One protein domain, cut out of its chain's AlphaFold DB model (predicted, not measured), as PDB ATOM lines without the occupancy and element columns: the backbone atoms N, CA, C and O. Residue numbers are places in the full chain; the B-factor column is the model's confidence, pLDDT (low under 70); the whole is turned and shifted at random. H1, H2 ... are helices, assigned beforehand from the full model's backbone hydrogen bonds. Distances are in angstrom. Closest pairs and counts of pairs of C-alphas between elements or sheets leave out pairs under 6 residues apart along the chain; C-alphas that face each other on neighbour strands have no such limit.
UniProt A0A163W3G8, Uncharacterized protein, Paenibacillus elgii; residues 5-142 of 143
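This is residues 5 to 142 of the 143 residues of an uncharacterized protein of Paenibacillus elgii (UniProt A0A163W3G8). What shape do these atoms make? It is an elongated V of helices: kinked H4 is one side, H5 and H6, nearly in one line, are the other, and H1 packs on both. H8 folds back along H6, while small H2 and H3 lie towards the open end. How is it composed? The printed part has 138 residues with eight named helices, H1 to H8 in chain order, and no named strand; the class is all helix, and H1, H4 and H5 form an up-and-down bundle, each running against the one before. How spread is it? It is only just compact, close to loose, with a radius of gyration of the C-alphas of 17.0 A and spans of 56 by 31 by 22 A.

Where do the first helices lie? H1, residues 5 to 28, begins at C-alpha 5 (136.629, 226.696, 171.351) and is 34.5 A long; H2 is residues 30 to 36, 10.0 A, and H3 residues 39 to 43, 6.2 A. Which helix is longest? H4, residues 50 to 77, measures 41.6 A and begins at C-alpha 50 (97.069, 213.229, 183.971). What follows? H5 is residues 83 to 95, 18.3 A, H6 residues 97 to 113, 20.3 A, and H7 residues 127 to 130, 5.6 A. H8, residues 132 to 141, 14.7 A, ends at C-alpha 141 (110.858, 228.579, 164.266).

What does the hub, H1, touch? Its residues 10 to 21 touch H4, closest C-alphas Leu 14 and Leu 67, 7.3 A, at a shallow tilt of 11 degrees, opposite ways. It touches H5 at Gly 11 and Val 93, 4.3 A, and H6 at Ser 15 and Val 97, 4.9 A, these too being closest C-alphas; H1 and H2 touch only at the corner, at Met 25 and Leu 32, 6.4 A. What lies further out? The hairpin H4 and H5 has its closest C-alphas at Pro 71 and Pro 90, 4.3 A, near H4's kink of 43 degrees. H6 and H8 touch at Asp 106 and His 135, closest C-alphas 6.2 A apart, at a shallow tilt of 14 degrees, opposite ways, while H4 and H6 are apart. How do the backbones run? Every O i to N i+4 pair is within hydrogen-bond range in H1, H3 and H8, against 0 of 3 in H2, with 3 of 4 O i to N i+3 pairs, 17 of 24 in H4, 8 of 9 in H5 and 7 of 13 in H6; H7 is too short for such a pair.

How far does it reach? The two C-alphas farthest apart, Glu 80 and Gly 122, are 56.2 A apart, and residues 79 to 84 stand free. Is anything cut or uncertain? The printed part has no cut, H6 to H7 is a long link of 13 residues, and no printed residue is under 70 in pLDDT.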
ATOM      1  N   SER A   5     136.363 228.090 170.976       96.81
ATOM      2  CA  SER A   5     136.629 226.696 171.351       96.81
ATOM      3  C   SER A   5     135.847 226.302 172.601       96.81
ATOM      4  O   SER A   5     135.274 225.218 172.651       96.81
ATOM      5  N   GLN A   6     135.813 227.181 173.601       95.31
ATOM      6  CA  GLN A   6     135.056 226.957 174.830       95.31
ATOM      7  C   GLN A   6     133.548 226.947 174.563       95.31
ATOM      8  O   GLN A   6     132.872 226.027 175.004       95.31
ATOM      9  N   ILE A   7     133.044 227.910 173.785       97.31
ATOM     10  CA  ILE A   7     131.633 227.972 173.370       97.31
ATOM     11  C   ILE A   7     131.211 226.669 172.687       97.31
ATOM     12  O   ILE A   7     130.166 226.110 173.009       97.31
ATOM     13  N   PHE A   8     132.034 226.164 171.764       97.94
ATOM     14  CA  PHE A   8     131.743 224.921 171.061       97.94
ATOM     15  C   PHE A   8     131.715 223.717 172.010       97.94
ATOM     16  O   PHE A   8     130.772 222.936 171.971       97.94
ATOM     17  N   ILE A   9     132.709 223.581 172.895       97.81
ATOM     18  CA  ILE A   9     132.761 222.480 173.869       97.81
ATOM     19  C   ILE A   9     131.559 222.534 174.820       97.81
ATOM     20  O   ILE A   9     130.881 221.525 175.000       97.81
ATOM     21  N   GLU A  10     131.263 223.699 175.399       97.69
ATOM     22  CA  GLU A  10     130.123 223.893 176.302       97.69
ATOM     23  C   GLU A  10     128.793 223.617 175.590       97.69
ATOM     24  O   GLU A  10     127.948 222.901 176.127       97.69
ATOM     25  N   GLY A  11     128.630 224.100 174.355       98.12
ATOM     26  CA  GLY A  11     127.446 223.838 173.537       98.12
ATOM     27  C   GLY A  11     127.275 222.355 173.207       98.12
ATOM     28  O   GLY A  11     126.170 221.826 173.308       98.12
ATOM     29  N   MET A  12     128.361 221.646 172.886       98.38
ATOM     30  CA  MET A  12     128.317 220.200 172.644       98.38
ATOM     31  C   MET A  12     127.996 219.409 173.915       98.38
ATOM     32  O   MET A  12     127.187 218.486 173.861       98.38
ATOM     33  N   LEU A  13     128.569 219.778 175.066       98.25
ATOM     34  CA  LEU A  13     128.244 219.155 176.354       98.25
ATOM     35  C   LEU A  13     126.770 219.364 176.719       98.25
ATOM     36  O   LEU A  13     126.091 218.411 177.108       98.25
ATOM     37  N   LEU A  14     126.261 220.585 176.536       98.19
ATOM     38  CA  LEU A  14     124.852 220.903 176.748       98.19
ATOM     39  C   LEU A  14     123.946 220.106 175.802       98.19
ATOM     40  O   LEU A  14     122.918 219.587 176.229       98.19
ATOM     41  N   SER A  15     124.357 219.944 174.542       98.44
ATOM     42  CA  SER A  15     123.619 219.170 173.539       98.44
ATOM     43  C   SER A  15     123.600 217.671 173.848       98.44
ATOM     44  O   SER A  15     122.569 217.024 173.684       98.44
ATOM     45  N   ILE A  16     124.707 217.104 174.343       98.50
ATOM     46  CA  ILE A  16     124.761 215.708 174.806       98.50
ATOM     47  C   ILE A  16     123.804 215.515 175.983       98.50
ATOM     48  O   ILE A  16     123.010 214.575 175.979       98.50
ATOM     49  N   PHE A  17     123.842 216.417 176.966       98.19
ATOM     50  CA  PHE A  17     122.916 216.390 178.094       98.19
ATOM     51  C   PHE A  17     121.453 216.471 177.627       98.19
ATOM     52  O   PHE A  17     120.637 215.641 178.030       98.19
ATOM     53  N   PHE A  18     121.140 217.408 176.728       98.19
ATOM     54  CA  PHE A  18     119.832 217.539 176.087       98.19
ATOM     55  C   PHE A  18     119.382 216.222 175.438       98.19
ATOM     56  O   PHE A  18     118.317 215.704 175.774       98.19
ATOM     57  N   CYS A  19     120.225 215.625 174.591       98.25
ATOM     58  CA  CYS A  19     119.920 214.368 173.909       98.25
ATOM     59  C   CYS A  19     119.657 213.226 174.896       98.25
ATOM     60  O   CYS A  19     118.701 212.478 174.717       98.25
ATOM     61  N   ILE A  20     120.467 213.097 175.953       98.38
ATOM     62  CA  ILE A  20     120.290 212.055 176.974       98.38
ATOM     63  C   ILE A  20     118.925 212.182 177.652       98.38
ATOM     64  O   ILE A  20     118.242 211.175 177.836       98.38
ATOM     65  N   VAL A  21     118.508 213.401 178.009       98.12
ATOM     66  CA  VAL A  21     117.208 213.625 178.652       98.12
ATOM     67  C   VAL A  21     116.063 213.291 177.696       98.12
ATOM     68  O   VAL A  21     115.170 212.532 178.075       98.12
ATOM     69  N   ILE A  22     116.105 213.789 176.455       98.00
ATOM     70  CA  ILE A  22     115.061 213.529 175.451       98.00
ATOM     71  C   ILE A  22     114.955 212.032 175.141       98.00
ATOM     72  O   ILE A  22     113.870 211.455 175.230       98.00
ATOM     73  N   VAL A  23     116.078 211.369 174.858       98.38
ATOM     74  CA  VAL A  23     116.110 209.923 174.598       98.38
ATOM     75  C   VAL A  23     115.652 209.140 175.827       98.38
ATOM     76  O   VAL A  23     114.871 208.204 175.688       98.38
ATOM     77  N   GLY A  24     116.058 209.536 177.035       98.44
ATOM     78  CA  GLY A  24     115.602 208.913 178.277       98.44
ATOM     79  C   GLY A  24     114.083 208.995 178.459       98.44
ATOM     80  O   GLY A  24     113.452 208.004 178.830       98.44
ATOM     81  N   MET A  25     113.476 210.143 178.138       98.19
ATOM     82  CA  MET A  25     112.018 210.303 178.146       98.19
ATOM     83  C   MET A  25     111.341 209.405 177.105       98.19
ATOM     84  O   MET A  25     110.355 208.749 177.439       98.19
ATOM     85  N   LEU A  26     111.880 209.337 175.882       98.06
ATOM     86  CA  LEU A  26     111.359 208.482 174.809       98.06
ATOM     87  C   LEU A  26     111.428 206.995 175.172       98.06
ATOM     88  O   LEU A  26     110.428 206.296 175.061       98.06
ATOM     89  N   VAL A  27     112.579 206.529 175.662       98.25
ATOM     90  CA  VAL A  27     112.784 205.135 176.087       98.25
ATOM     91  C   VAL A  27     111.851 204.763 177.238       98.25
ATOM     92  O   VAL A  27     111.331 203.649 177.267       98.25
ATOM     93  N   TYR A  28     111.616 205.679 178.181       98.06
ATOM     94  CA  TYR A  28     110.702 205.436 179.294       98.06
ATOM     95  C   TYR A  28     109.237 205.367 178.839       98.06
ATOM     96  O   TYR A  28     108.515 204.441 179.208       98.06
ATOM     97  N   ASN A  29     108.781 206.362 178.072       97.75
ATOM     98  CA  ASN A  29     107.464 206.383 177.440       97.75
ATOM     99  C   ASN A  29     107.421 207.498 176.369       97.75
ATOM    100  O   ASN A  29     107.377 208.677 176.742       97.75
ATOM    101  N   PRO A  30     107.307 207.180 175.063       97.56
ATOM    102  CA  PRO A  30     107.319 208.188 173.998       97.56
ATOM    103  C   PRO A  30     106.159 209.187 174.103       97.56
ATOM    104  O   PRO A  30     106.276 210.333 173.669       97.56
ATOM    105  N   ARG A  31     105.057 208.817 174.775       98.12
ATOM    106  CA  ARG A  31     103.915 209.712 175.023       98.12
ATOM    107  C   ARG A  31     104.246 210.864 175.979       98.12
ATOM    108  O   ARG A  31     103.475 211.825 176.054       98.12
ATOM    109  N   LEU A  32     105.375 210.827 176.695       97.94
ATOM    110  CA  LEU A  32     105.841 211.985 177.466       97.94
ATOM    111  C   LEU A  32     106.148 213.184 176.563       97.94
ATOM    112  O   LEU A  32     105.892 214.315 176.974       97.94
ATOM    113  N   LEU A  33     106.563 212.939 175.323       97.06
ATOM    114  CA  LEU A  33     106.816 213.965 174.315       97.06
ATOM    115  C   LEU A  33     105.704 214.035 173.258       97.06
ATOM    116  O   LEU A  33     105.921 214.578 172.191       97.06
ATOM    117  N   LEU A  34     104.491 213.515 173.525       97.38
ATOM    118  CA  LEU A  34     103.404 213.447 172.524       97.38
ATOM    119  C   LEU A  34     103.151 214.779 171.797       97.38
ATOM    120  O   LEU A  34     102.880 214.779 170.603       97.38
ATOM    121  N   ASN A  35     103.241 215.901 172.509       94.25
ATOM    122  CA  ASN A  35     102.969 217.224 171.947       94.25
ATOM    123  C   ASN A  35     104.039 217.686 170.943       94.25
ATOM    124  O   ASN A  35     103.762 218.593 170.163       94.25
ATOM    125  N   ASP A  36     105.211 217.051 170.960       92.69
ATOM    126  CA  ASP A  36     106.360 217.358 170.104       92.69
ATOM    127  C   ASP A  36     106.345 216.506 168.815       92.69
ATOM    128  O   ASP A  36     107.126 216.726 167.892       92.69
ATOM    129  N   TYR A  37     105.426 215.537 168.708       94.94
ATOM    130  CA  TYR A  37     105.251 214.719 167.503       94.94
ATOM    131  C   TYR A  37     104.439 215.472 166.440       94.94
ATOM    132  O   TYR A  37     103.623 216.333 166.776       94.94
ATOM    133  N   PRO A  38     104.549 215.101 165.151       93.81
ATOM    134  CA  PRO A  38     103.648 215.573 164.106       93.81
ATOM    135  C   PRO A  38     102.165 215.476 164.493       93.81
ATOM    136  O   PRO A  38     101.711 214.472 165.048       93.81
ATOM    137  N   GLN A  39     101.382 216.502 164.150       93.19
ATOM    138  CA  GLN A  39      99.979 216.624 164.567       93.19
ATOM    139  C   GLN A  39      99.114 215.416 164.168       93.19
ATOM    140  O   GLN A  39      98.218 215.032 164.913       93.19
ATOM    141  N   SER A  40      99.384 214.775 163.030       94.69
ATOM    142  CA  SER A  40      98.651 213.572 162.622       94.69
ATOM    143  C   SER A  40      98.879 212.388 163.567       94.69
ATOM    144  O   SER A  40      97.929 211.667 163.870       94.69
ATOM    145  N   ILE A  41     100.094 212.217 164.100       96.19
ATOM    146  CA  ILE A  41     100.393 211.206 165.124       96.19
ATOM    147  C   ILE A  41      99.633 211.546 166.406       96.19
ATOM    148  O   ILE A  41      98.998 210.666 166.984       96.19
ATOM    149  N   GLN A  42      99.624 212.822 166.809       96.75
ATOM    150  CA  GLN A  42      98.883 213.277 167.992       96.75
ATOM    151  C   GLN A  42      97.388 212.959 167.900       96.75
ATOM    152  O   GLN A  42      96.797 212.481 168.863       96.75
ATOM    153  N   LEU A  43      96.785 213.192 166.732       96.75
ATOM    154  CA  LEU A  43      95.365 212.940 166.479       96.75
ATOM    155  C   LEU A  43      95.025 211.447 166.341       96.75
ATOM    156  O   LEU A  43      93.862 211.075 166.476       96.75
ATOM    157  N   SER A  44      96.021 210.592 166.092       97.06
ATOM    158  CA  SER A  44      95.834 209.144 165.921       97.06
ATOM    159  C   SER A  44      95.830 208.373 167.245       97.06
ATOM    160  O   SER A  44      95.620 207.161 167.252       97.06
ATOM    161  N   VAL A  45      96.061 209.047 168.376       97.31
ATOM    162  CA  VAL A  45      96.137 208.422 169.702       97.31
ATOM    163  C   VAL A  45      95.342 209.208 170.746       97.31
ATOM    164  O   VAL A  45      95.121 210.407 170.593       97.31
ATOM    165  N   PRO A  46      94.927 208.571 171.859       96.94
ATOM    166  CA  PRO A  46      94.305 209.293 172.960       96.94
ATOM    167  C   PRO A  46      95.247 210.359 173.539       96.94
ATOM    168  O   PRO A  46      96.456 210.101 173.627       96.94
ATOM    169  N   PRO A  47      94.714 211.495 174.030       95.75
ATOM    170  CA  PRO A  47      95.515 212.548 174.648       95.75
ATOM    171  C   PRO A  47      96.286 212.038 175.873       95.75
ATOM    172  O   PRO A  47      95.984 210.977 176.434       95.75
ATOM    173  N   LYS A  48      97.289 212.806 176.313       97.00
ATOM    174  CA  LYS A  48      98.083 212.470 177.504       97.00
ATOM    175  C   LYS A  48      97.185 212.325 178.727       97.00
ATOM    176  O   LYS A  48      96.362 213.186 179.032       97.00
ATOM    177  N   THR A  49      97.411 211.265 179.487       97.50
ATOM    178  CA  THR A  49      96.799 211.091 180.801       97.50
ATOM    179  C   THR A  49      97.325 212.142 181.784       97.50
ATOM    180  O   THR A  49      98.397 212.735 181.608       97.50
ATOM    181  N   SER A  50      96.615 212.337 182.896       97.62
ATOM    182  CA  SER A  50      97.069 213.229 183.971       97.62
ATOM    183  C   SER A  50      98.420 212.805 184.560       97.62
ATOM    184  O   SER A  50      99.201 213.663 184.968       97.62
ATOM    185  N   LYS A  51      98.718 211.497 184.592       97.62
ATOM    186  CA  LYS A  51     100.008 210.969 185.068       97.62
ATOM    187  C   LYS A  51     101.140 211.325 184.105       97.62
ATOM    188  O   LYS A  51     102.135 211.891 184.542       97.62
ATOM    189  N   GLU A  52     100.953 211.076 182.808       97.88
ATOM    190  CA  GLU A  52     101.925 211.439 181.765       97.88
ATOM    191  C   GLU A  52     102.189 212.945 181.755       97.88
ATOM    192  O   GLU A  52     103.338 213.373 181.705       97.88
ATOM    193  N   THR A  53     101.138 213.761 181.872       98.00
ATOM    194  CA  THR A  53     101.257 215.225 181.915       98.00
ATOM    195  C   THR A  53     102.049 215.700 183.131       98.00
ATOM    196  O   THR A  53     102.951 216.523 182.985       98.00
ATOM    197  N   LYS A  54     101.748 215.175 184.327       97.94
ATOM    198  CA  LYS A  54     102.490 215.516 185.550       97.94
ATOM    199  C   LYS A  54     103.954 215.102 185.448       97.94
ATOM    200  O   LYS A  54     104.814 215.914 185.765       97.94
ATOM    201  N   LEU A  55     104.232 213.890 184.965       97.94
ATOM    202  CA  LEU A  55     105.599 213.392 184.820       97.94
ATOM    203  C   LEU A  55     106.396 214.203 183.793       97.94
ATOM    204  O   LEU A  55     107.513 214.621 184.076       97.94
ATOM    205  N   SER A  56     105.794 214.507 182.641       97.56
ATOM    206  CA  SER A  56     106.443 215.323 181.605       97.56
ATOM    207  C   SER A  56     106.788 216.715 182.122       97.56
ATOM    208  O   SER A  56     107.860 217.218 181.831       97.56
ATOM    209  N   LYS A  57     105.911 217.326 182.931       97.38
ATOM    210  CA  LYS A  57     106.192 218.619 183.573       97.38
ATOM    211  C   LYS A  57     107.253 218.505 184.666       97.38
ATOM    212  O   LYS A  57     108.110 219.373 184.755       97.38
ATOM    213  N   ALA A  58     107.205 217.450 185.477       97.88
ATOM    214  CA  ALA A  58     108.162 217.225 186.557       97.88
ATOM    215  C   ALA A  58     109.595 217.019 186.044       97.88
ATOM    216  O   ALA A  58     110.529 217.424 186.722       97.88
ATOM    217  N   ILE A  59     109.761 216.430 184.856       97.81
ATOM    218  CA  ILE A  59     111.064 216.287 184.186       97.81
ATOM    219  C   ILE A  59     111.383 217.539 183.358       97.81
ATOM    220  O   ILE A  59     112.455 218.120 183.494       97.81
ATOM    221  N   GLY A  60     110.439 217.985 182.528       96.00
ATOM    222  CA  GLY A  60     110.639 219.061 181.560       96.00
ATOM    223  C   GLY A  60     110.891 220.430 182.189       96.00
ATOM    224  O   GLY A  60     111.695 221.189 181.668       96.00
ATOM    225  N   ALA A  61     110.263 220.753 183.326       96.69
ATOM    226  CA  ALA A  61     110.468 222.041 183.991       96.69
ATOM    227  C   ALA A  61     111.898 222.225 184.544       96.69
ATOM    228  O   ALA A  61     112.535 223.216 184.180       96.69
ATOM    229  N   PRO A  62     112.449 221.314 185.377       97.38
ATOM    230  CA  PRO A  62     113.838 221.441 185.820       97.38
ATOM    231  C   PRO A  62     114.825 221.290 184.661       97.38
ATOM    232  O   PRO A  62     115.839 221.981 184.642       97.38
ATOM    233  N   PHE A  63     114.514 220.450 183.669       96.88
ATOM    234  CA  PHE A  63     115.312 220.326 182.452       96.88
ATOM    235  C   PHE A  63     115.411 221.649 181.679       96.88
ATOM    236  O   PHE A  63     116.516 222.090 181.373       96.88
ATOM    237  N   ALA A  64     114.284 222.321 181.431       95.56
ATOM    238  CA  ALA A  64     114.250 223.614 180.753       95.56
ATOM    239  C   ALA A  64     114.975 224.702 181.560       95.56
ATOM    240  O   ALA A  64     115.740 225.480 180.996       95.56
ATOM    241  N   ALA A  65     114.792 224.733 182.886       96.31
ATOM    242  CA  ALA A  65     115.522 225.659 183.748       96.31
ATOM    243  C   ALA A  65     117.042 225.436 183.661       96.31
ATOM    244  O   ALA A  65     117.799 226.393 183.522       96.31
ATOM    245  N   LEU A  66     117.488 224.176 183.686       96.19
ATOM    246  CA  LEU A  66     118.903 223.837 183.576       96.19
ATOM    247  C   LEU A  66     119.473 224.194 182.200       96.19
ATOM    248  O   LEU A  66     120.544 224.787 182.141       96.19
ATOM    249  N   LEU A  67     118.752 223.902 181.114       94.88
ATOM    250  CA  LEU A  67     119.146 224.298 179.757       94.88
ATOM    251  C   LEU A  67     119.330 225.812 179.617       94.88
ATOM    252  O   LEU A  67     120.238 226.252 178.921       94.88
ATOM    253  N   MET A  68     118.482 226.598 180.283       94.25
ATOM    254  CA  MET A  68     118.553 228.060 180.257       94.25
ATOM    255  C   MET A  68     119.684 228.619 181.126       94.25
ATOM    256  O   MET A  68     120.296 229.615 180.756       94.25
ATOM    257  N   ILE A  69     119.961 228.009 182.281       95.44
ATOM    258  CA  ILE A  69     120.955 228.510 183.244       95.44
ATOM    259  C   ILE A  69     122.371 228.040 182.895       95.44
ATOM    260  O   ILE A  69     123.322 228.807 183.043       95.44
ATOM    261  N   ALA A  70     122.534 226.800 182.423       96.06
ATOM    262  CA  ALA A  70     123.842 226.188 182.186       96.06
ATOM    263  C   ALA A  70     124.790 227.020 181.296       96.06
ATOM    264  O   ALA A  70     125.957 227.147 181.671       96.06
ATOM    265  N   PRO A  71     124.332 227.659 180.197       96.50
ATOM    266  CA  PRO A  71     125.190 228.501 179.364       96.50
ATOM    267  C   PRO A  71     125.852 229.676 180.100       96.50
ATOM    268  O   PRO A  71     126.879 230.178 179.651       96.50
ATOM    269  N   PHE A  72     125.278 230.129 181.220       95.00
ATOM    270  CA  PHE A  72     125.801 231.254 181.997       95.00
ATOM    271  C   PHE A  72     126.876 230.841 183.004       95.00
ATOM    272  O   PHE A  72     127.620 231.705 183.464       95.00
ATOM    273  N   ILE A  73     126.993 229.552 183.346       92.88
ATOM    274  CA  ILE A  73     127.856 229.080 184.441       92.88
ATOM    275  C   ILE A  73     129.302 229.543 184.249       92.88
ATOM    276  O   ILE A  73     129.887 230.097 185.173       92.88
ATOM    277  N   SER A  74     129.868 229.382 183.052       88.62
ATOM    278  CA  SER A  74     131.251 229.781 182.761       88.62
ATOM    279  C   SER A  74     131.472 231.292 182.872       88.62
ATOM    280  O   SER A  74     132.533 231.732 183.314       88.62
ATOM    281  N   THR A  75     130.454 232.098 182.556       89.00
ATOM    282  CA  THR A  75     130.529 233.562 182.669       89.00
ATOM    283  C   THR A  75     130.477 234.074 184.111       89.00
ATOM    284  O   THR A  75     130.986 235.160 184.369       89.00
ATOM    285  N   LEU A  76     129.939 233.297 185.061       87.38
ATOM    286  CA  LEU A  76     129.880 233.675 186.482       87.38
ATOM    287  C   LEU A  76     131.253 233.678 187.171       87.38
ATOM    288  O   LEU A  76     131.402 234.292 188.221       87.38
ATOM    289  N   TYR A  77     132.242 232.995 186.592       86.69
ATOM    290  CA  TYR A  77     133.604 232.898 187.130       86.69
ATOM    291  C   TYR A  77     134.580 233.893 186.485       86.69
ATOM    292  O   TYR A  77     135.790 233.778 186.668       86.69
ATOM    293  N   CYS A  78     134.075 234.844 185.698       84.88
ATOM    294  CA  CYS A  78     134.880 235.904 185.105       84.88
ATOM    295  C   CYS A  78     134.838 237.154 185.996       84.88
ATOM    296  O   CYS A  78     133.772 237.744 186.156       84.88
ATOM    297  N   ASP A  79     135.993 237.575 186.522       80.81
ATOM    298  CA  ASP A  79     136.107 238.754 187.399       80.81
ATOM    299  C   ASP A  79     135.692 240.054 186.692       80.81
ATOM    300  O   ASP A  79     134.961 240.874 187.244       80.81
ATOM    301  N   GLU A  80     136.109 240.221 185.434       86.75
ATOM    302  CA  GLU A  80     135.687 241.322 184.572       86.75
ATOM    303  C   GLU A  80     135.200 240.780 183.227       86.75
ATOM    304  O   GLU A  80     135.934 240.130 182.477       86.75
ATOM    305  N   ILE A  81     133.941 241.063 182.895       91.25
ATOM    306  CA  ILE A  81     133.318 240.631 181.647       91.25
ATOM    307  C   ILE A  81     132.569 241.796 181.004       91.25
ATOM    308  O   ILE A  81     131.710 242.439 181.604       91.25
ATOM    309  N   SER A  82     132.889 242.086 179.745       93.12
ATOM    310  CA  SER A  82     132.117 243.063 178.973       93.12
ATOM    311  C   SER A  82     130.698 242.541 178.728       93.12
ATOM    312  O   SER A  82     130.532 241.345 178.472       93.12
ATOM    313  N   PHE A  83     129.711 243.437 178.666       92.69
ATOM    314  CA  PHE A  83     128.323 243.094 178.326       92.69
ATOM    315  C   PHE A  83     128.212 242.203 177.079       92.69
ATOM    316  O   PHE A  83     127.505 241.200 177.094       92.69
ATOM    317  N   MET A  84     128.966 242.515 176.017       94.56
ATOM    318  CA  MET A  84     128.928 241.741 174.771       94.56
ATOM    319  C   MET A  84     129.355 240.286 174.966       94.56
ATOM    320  O   MET A  84     128.755 239.397 174.378       94.56
ATOM    321  N   VAL A  85     130.359 240.026 175.807       93.50
ATOM    322  CA  VAL A  85     130.799 238.654 176.105       93.50
ATOM    323  C   VAL A  85     129.795 237.960 177.028       93.50
ATOM    324  O   VAL A  85     129.436 236.820 176.756       93.50
ATOM    325  N   ALA A  86     129.281 238.659 178.046       93.38
ATOM    326  CA  ALA A  86     128.263 238.130 178.958       93.38
ATOM    327  C   ALA A  86     126.945 237.773 178.248       93.38
ATOM    328  O   ALA A  86     126.226 236.889 178.698       93.38
ATOM    329  N   PHE A  87     126.636 238.437 177.132       94.50
ATOM    330  CA  PHE A  87     125.476 238.132 176.300       94.50
ATOM    331  C   PHE A  87     125.777 237.068 175.233       94.50
ATOM    332  O   PHE A  87     125.087 236.052 175.157       94.50
ATOM    333  N   LEU A  88     126.806 237.279 174.403       96.62
ATOM    334  CA  LEU A  88     127.065 236.425 173.239       96.62
ATOM    335  C   LEU A  88     127.565 235.035 173.622       96.62
ATOM    336  O   LEU A  88     127.234 234.082 172.928       96.62
ATOM    337  N   HIS A  89     128.343 234.891 174.698       96.50
ATOM    338  CA  HIS A  89     128.857 233.582 175.111       96.50
ATOM    339  C   HIS A  89     127.726 232.593 175.445       96.50
ATOM    340  O   HIS A  89     127.604 231.599 174.727       96.50
ATOM    341  N   PRO A  90     126.849 232.849 176.439       96.56
ATOM    342  CA  PRO A  90     125.752 231.933 176.757       96.56
ATOM    343  C   PRO A  90     124.775 231.764 175.588       96.56
ATOM    344  O   PRO A  90     124.287 230.660 175.351       96.56
ATOM    345  N   PHE A  91     124.520 232.825 174.816       96.31
ATOM    346  CA  PHE A  91     123.664 232.749 173.632       96.31
ATOM    347  C   PHE A  91     124.209 231.767 172.585       96.31
ATOM    348  O   PHE A  91     123.471 230.915 172.091       96.31
ATOM    349  N   LEU A  92     125.504 231.852 172.268       97.25
ATOM    350  CA  LEU A  92     126.143 230.971 171.291       97.25
ATOM    351  C   LEU A  92     126.291 229.534 171.811       97.25
ATOM    352  O   LEU A  92     126.197 228.600 171.024       97.25
ATOM    353  N   VAL A  93     126.479 229.338 173.118       97.81
ATOM    354  CA  VAL A  93     126.434 228.000 173.732       97.81
ATOM    355  C   VAL A  93     125.040 227.386 173.569       97.81
ATOM    356  O   VAL A  93     124.915 226.245 173.129       97.81
ATOM    357  N   PHE A  94     123.986 228.146 173.879       96.31
ATOM    358  CA  PHE A  94     122.604 227.672 173.806       96.31
ATOM    359  C   PHE A  94     122.160 227.366 172.370       96.31
ATOM    360  O   PHE A  94     121.537 226.334 172.122       96.31
ATOM    361  N   ILE A  95     122.513 228.218 171.400       95.62
ATOM    362  CA  ILE A  95     122.053 228.052 170.013       95.62
ATOM    363  C   ILE A  95     122.619 226.799 169.332       95.62
ATOM    364  O   ILE A  95     122.020 226.332 168.371       95.62
ATOM    365  N   ILE A  96     123.721 226.220 169.834       97.44
ATOM    366  CA  ILE A  96     124.296 224.957 169.332       97.44
ATOM    367  C   ILE A  96     123.354 223.765 169.563       97.44
ATOM    368  O   ILE A  96     123.369 222.825 168.770       97.44
ATOM    369  N   VAL A  97     122.490 223.811 170.584       97.00
ATOM    370  CA  VAL A  97     121.557 222.712 170.883       97.00
ATOM    371  C   VAL A  97     120.583 222.478 169.726       97.00
ATOM    372  O   VAL A  97     120.334 221.338 169.354       97.00
ATOM    373  N   SER A  98     120.087 223.549 169.105       95.62
ATOM    374  CA  SER A  98     119.073 223.483 168.047       95.62
ATOM    375  C   SER A  98     119.521 222.737 166.771       95.62
ATOM    376  O   SER A  98     118.796 221.850 166.323       95.62
ATOM    377  N   PRO A  99     120.699 223.002 166.167       96.94
ATOM    378  CA  PRO A  99     121.167 222.213 165.031       96.94
ATOM    379  C   PRO A  99     121.550 220.781 165.422       96.94
ATOM    380  O   PRO A  99     121.421 219.884 164.590       96.94
ATOM    381  N   VAL A 100     122.007 220.539 166.660       98.00
ATOM    382  CA  VAL A 100     122.261 219.168 167.131       98.00
ATOM    383  C   VAL A 100     120.954 218.386 167.234       98.00
ATOM    384  O   VAL A 100     120.906 217.259 166.752       98.00
ATOM    385  N   ASP A 101     119.897 218.979 167.785       96.88
ATOM    386  CA  ASP A 101     118.553 218.398 167.830       96.88
ATOM    387  C   ASP A 101     118.054 218.029 166.424       96.88
ATOM    388  O   ASP A 101     117.786 216.857 166.153       96.88
ATOM    389  N   LEU A 102     118.094 218.987 165.488       97.44
ATOM    390  CA  LEU A 102     117.690 218.774 164.096       97.44
ATOM    391  C   LEU A 102     118.444 217.607 163.431       97.44
ATOM    392  O   LEU A 102     117.862 216.782 162.729       97.44
ATOM    393  N   VAL A 103     119.766 217.548 163.588       98.31
ATOM    394  CA  VAL A 103     120.579 216.547 162.881       98.31
ATOM    395  C   VAL A 103     120.523 215.190 163.579       98.31
ATOM    396  O   VAL A 103     120.371 214.162 162.918       98.31
ATOM    397  N   VAL A 104     120.665 215.166 164.904       98.19
ATOM    398  CA  VAL A 104     120.854 213.936 165.683       98.19
ATOM    399  C   VAL A 104     119.523 213.337 166.113       98.19
ATOM    400  O   VAL A 104     119.295 212.146 165.894       98.19
ATOM    401  N   LEU A 105     118.641 214.126 166.723       97.44
ATOM    402  CA  LEU A 105     117.370 213.601 167.207       97.44
ATOM    403  C   LEU A 105     116.363 213.540 166.064       97.44
ATOM    404  O   LEU A 105     115.888 212.459 165.737       97.44
ATOM    405  N   ASP A 106     116.105 214.651 165.392       96.25
ATOM    406  CA  ASP A 106     115.042 214.745 164.397       96.25
ATOM    407  C   ASP A 106     115.344 213.975 163.104       96.25
ATOM    408  O   ASP A 106     114.555 213.150 162.633       96.25
ATOM    409  N   TRP A 107     116.494 214.232 162.483       97.81
ATOM    410  CA  TRP A 107     116.816 213.618 161.199       97.81
ATOM    411  C   TRP A 107     117.396 212.222 161.350       97.81
ATOM    412  O   TRP A 107     116.913 211.299 160.700       97.81
ATOM    413  N   LEU A 108     118.411 212.037 162.194       98.25
ATOM    414  CA  LEU A 108     119.052 210.735 162.345       98.25
ATOM    415  C   LEU A 108     118.171 209.755 163.134       98.25
ATOM    416  O   LEU A 108     117.876 208.664 162.645       98.25
ATOM    417  N   MET A 109     117.731 210.103 164.342       97.12
ATOM    418  CA  MET A 109     116.989 209.159 165.183       97.12
ATOM    419  C   MET A 109     115.510 209.045 164.787       97.12
ATOM    420  O   MET A 109     115.045 207.927 164.569       97.12
ATOM    421  N   PHE A 110     114.775 210.152 164.674       95.31
ATOM    422  CA  PHE A 110     113.348 210.163 164.334       95.31
ATOM    423  C   PHE A 110     113.128 209.738 162.885       95.31
ATOM    424  O   PHE A 110     112.454 208.734 162.653       95.31
ATOM    425  N   CYS A 111     113.734 210.434 161.920       96.75
ATOM    426  CA  CYS A 111     113.460 210.212 160.502       96.75
ATOM    427  C   CYS A 111     114.273 209.083 159.867       96.75
ATOM    428  O   CYS A 111     113.729 208.305 159.087       96.75
ATOM    429  N   PHE A 112     115.563 208.943 160.141       97.75
ATOM    430  CA  PHE A 112     116.372 207.939 159.453       97.75
ATOM    431  C   PHE A 112     116.195 206.559 160.094       97.75
ATOM    432  O   PHE A 112     115.685 205.645 159.441       97.75
ATOM    433  N   ILE A 113     116.517 206.425 161.384       97.56
ATOM    434  CA  ILE A 113     116.512 205.142 162.105       97.56
ATOM    435  C   ILE A 113     115.094 204.732 162.534       97.56
ATOM    436  O   ILE A 113     114.681 203.609 162.269       97.56
ATOM    437  N   THR A 114     114.339 205.635 163.167       97.00
ATOM    438  CA  THR A 114     113.024 205.395 163.800       97.00
ATOM    439  C   THR A 114     113.008 204.147 164.706       97.00
ATOM    440  O   THR A 114     112.343 203.159 164.386       97.00
ATOM    441  N   PRO A 115     113.747 204.147 165.832       97.00
ATOM    442  CA  PRO A 115     113.779 203.003 166.743       97.00
ATOM    443  C   PRO A 115     112.402 202.720 167.369       97.00
ATOM    444  O   PRO A 115     111.611 203.634 167.590       97.00
ATOM    445  N   ASP A 116     112.123 201.460 167.723       96.88
ATOM    446  CA  ASP A 116     110.794 201.046 168.208       96.88
ATOM    447  C   ASP A 116     110.324 201.809 169.466       96.88
ATOM    448  O   ASP A 116     109.131 202.060 169.607       96.88
ATOM    449  N   PHE A 117     111.234 202.226 170.359       97.12
ATOM    450  CA  PHE A 117     110.873 202.974 171.578       97.12
ATOM    451  C   PHE A 117     110.318 204.381 171.300       97.12
ATOM    452  O   PHE A 117     109.678 204.975 172.162       97.12
ATOM    453  N   LEU A 118     110.569 204.921 170.108       96.94
ATOM    454  CA  LEU A 118     110.079 206.221 169.656       96.94
ATOM    455  C   LEU A 118     108.675 206.100 169.044       96.94
ATOM    456  O   LEU A 118     107.919 207.062 168.981       96.94
ATOM    457  N   ILE A 119     108.275 204.902 168.617       97.81
ATOM    458  CA  ILE A 119     106.975 204.693 167.986       97.81
ATOM    459  C   ILE A 119     105.893 204.643 169.064       97.81
ATOM    460  O   ILE A 119     105.861 203.749 169.912       97.81
ATOM    461  N   ILE A 120     104.941 205.572 168.997       97.50
ATOM    462  CA  ILE A 120     103.792 205.561 169.901       97.50
ATOM    463  C   ILE A 120     102.906 204.345 169.574       97.50
ATOM    464  O   ILE A 120     102.550 204.141 168.405       97.50
ATOM    465  N   PRO A 121     102.499 203.540 170.575       95.81
ATOM    466  CA  PRO A 121     101.614 202.403 170.348       95.81
ATOM    467  C   PRO A 121     100.357 202.796 169.560       95.81
ATOM    468  O   PRO A 121      99.674 203.757 169.909       95.81
ATOM    469  N   GLY A 122     100.070 202.050 168.490       95.06
ATOM    470  CA  GLY A 122      98.960 202.330 167.570       95.06
ATOM    471  C   GLY A 122      99.322 203.176 166.343       95.06
ATOM    472  O   GLY A 122      98.473 203.350 165.479       95.06
ATOM    473  N   THR A 123     100.567 203.652 166.221       97.31
ATOM    474  CA  THR A 123     100.996 204.542 165.114       97.31
ATOM    475  C   THR A 123     102.112 203.953 164.244       97.31
ATOM    476  O   THR A 123     102.711 204.637 163.414       97.31
ATOM    477  N   LYS A 124     102.418 202.662 164.419       95.94
ATOM    478  CA  LYS A 124     103.481 201.984 163.669       95.94
ATOM    479  C   LYS A 124     103.203 202.047 162.164       95.94
ATOM    480  O   LYS A 124     102.130 201.661 161.716       95.94
ATOM    481  N   GLY A 125     104.192 202.504 161.396       93.94
ATOM    482  CA  GLY A 125     104.104 202.615 159.936       93.94
ATOM    483  C   GLY A 125     103.547 203.942 159.412       93.94
ATOM    484  O   GLY A 125     103.478 204.108 158.198       93.94
ATOM    485  N   MET A 126     103.192 204.894 160.282       96.88
ATOM    486  CA  MET A 126     102.834 206.244 159.842       96.88
ATOM    487  C   MET A 126     104.016 206.912 159.126       96.88
ATOM    488  O   MET A 126     105.152 206.896 159.603       96.88
ATOM    489  N   SER A 127     103.752 207.505 157.964       96.00
ATOM    490  CA  SER A 127     104.765 208.167 157.131       96.00
ATOM    491  C   SER A 127     105.398 209.391 157.800       96.00
ATOM    492  O   SER A 127     106.496 209.816 157.448       96.00
ATOM    493  N   GLU A 128     104.719 209.948 158.795       95.12
ATOM    494  CA  GLU A 128     105.057 211.205 159.444       95.12
ATOM    495  C   GLU A 128     106.289 211.103 160.332       95.12
ATOM    496  O   GLU A 128     106.983 212.099 160.506       95.12
ATOM    497  N   TYR A 129     106.642 209.890 160.762       96.00
ATOM    498  CA  TYR A 129     107.940 209.606 161.369       96.00
ATOM    499  C   TYR A 129     109.116 209.896 160.431       96.00
ATOM    500  O   TYR A 129     110.229 210.058 160.905       96.00
ATOM    501  N   LYS A 130     108.895 209.947 159.111       95.94
ATOM    502  CA  LYS A 130     109.925 210.160 158.083       95.94
ATOM    503  C   LYS A 130     109.886 211.575 157.487       95.94
ATOM    504  O   LYS A 130     110.475 211.820 156.434       95.94
ATOM    505  N   ASN A 131     109.175 212.513 158.115       94.50
ATOM    506  CA  ASN A 131     108.974 213.856 157.575       94.50
ATOM    507  C   ASN A 131     110.101 214.830 157.973       94.50
ATOM    508  O   ASN A 131     109.934 215.680 158.843       94.50
ATOM    509  N   TYR A 132     111.229 214.776 157.262       95.88
ATOM    510  CA  TYR A 132     112.371 215.683 157.473       95.88
ATOM    511  C   TYR A 132     112.002 217.172 157.392       95.88
ATOM    512  O   TYR A 132     112.568 218.003 158.104       95.88
ATOM    513  N   ARG A 133     111.045 217.524 156.519       94.81
ATOM    514  CA  ARG A 133     110.607 218.913 156.316       94.81
ATOM    515  C   ARG A 133     109.873 219.460 157.537       94.81
ATOM    516  O   ARG A 133     110.014 220.646 157.821       94.81
ATOM    517  N   PHE A 134     109.097 218.628 158.229       91.75
ATOM    518  CA  PHE A 134     108.422 219.017 159.465       91.75
ATOM    519  C   PHE A 134     109.441 219.508 160.500       91.75
ATOM    520  O   PHE A 134     109.352 220.654 160.937       91.75
ATOM    521  N   HIS A 135     110.465 218.696 160.770       93.88
ATOM    522  CA  HIS A 135     111.529 219.030 161.716       93.88
ATOM    523  C   HIS A 135     112.355 220.243 161.279       93.88
ATOM    524  O   HIS A 135     112.624 221.136 162.074       93.88
ATOM    525  N   PHE A 136     112.677 220.360 159.987       96.25
ATOM    526  CA  PHE A 136     113.406 221.532 159.495       96.25
ATOM    527  C   PHE A 136     112.628 222.843 159.691       96.25
ATOM    528  O   PHE A 136     113.206 223.872 160.030       96.25
ATOM    529  N   ILE A 137     111.306 222.823 159.496       94.25
ATOM    530  CA  ILE A 137     110.463 224.000 159.736       94.25
ATOM    531  C   ILE A 137     110.373 224.317 161.236       94.25
ATOM    532  O   ILE A 137     110.374 225.496 161.585       94.25
ATOM    533  N   ALA A 138     110.293 223.302 162.102       91.56
ATOM    534  CA  ALA A 138     110.308 223.471 163.558       91.56
ATOM    535  C   ALA A 138     111.623 224.118 164.035       91.56
ATOM    536  O   ALA A 138     111.612 225.163 164.688       91.56
ATOM    537  N   PHE A 139     112.761 223.602 163.556       93.75
ATOM    538  CA  PHE A 139     114.092 224.173 163.778       93.75
ATOM    539  C   PHE A 139     114.161 225.668 163.430       93.75
ATOM    540  O   PHE A 139     114.616 226.474 164.237       93.75
ATOM    541  N   LEU A 140     113.647 226.075 162.263       93.56
ATOM    542  CA  LEU A 140     113.656 227.486 161.851       93.56
ATOM    543  C   LEU A 140     112.765 228.390 162.713       93.56
ATOM    544  O   LEU A 140     113.004 229.595 162.780       93.56
ATOM    545  N   LYS A 141     111.727 227.837 163.345       89.25
ATOM    546  CA  LYS A 141     110.858 228.579 164.266       89.25
ATOM    547  C   LYS A 141     111.447 228.671 165.674       89.25
ATOM    548  O   LYS A 141     111.043 229.554 166.426       89.25
ATOM    549  N   GLY A 142     112.376 227.778 166.018       74.56
ATOM    550  CA  GLY A 142     112.827 227.573 167.393       74.56
ATOM    551  C   GLY A 142     111.754 226.933 168.281       74.56
ATOM    552  O   GLY A 142     111.742 227.189 169.484       74.56
TER     553      GLY A 142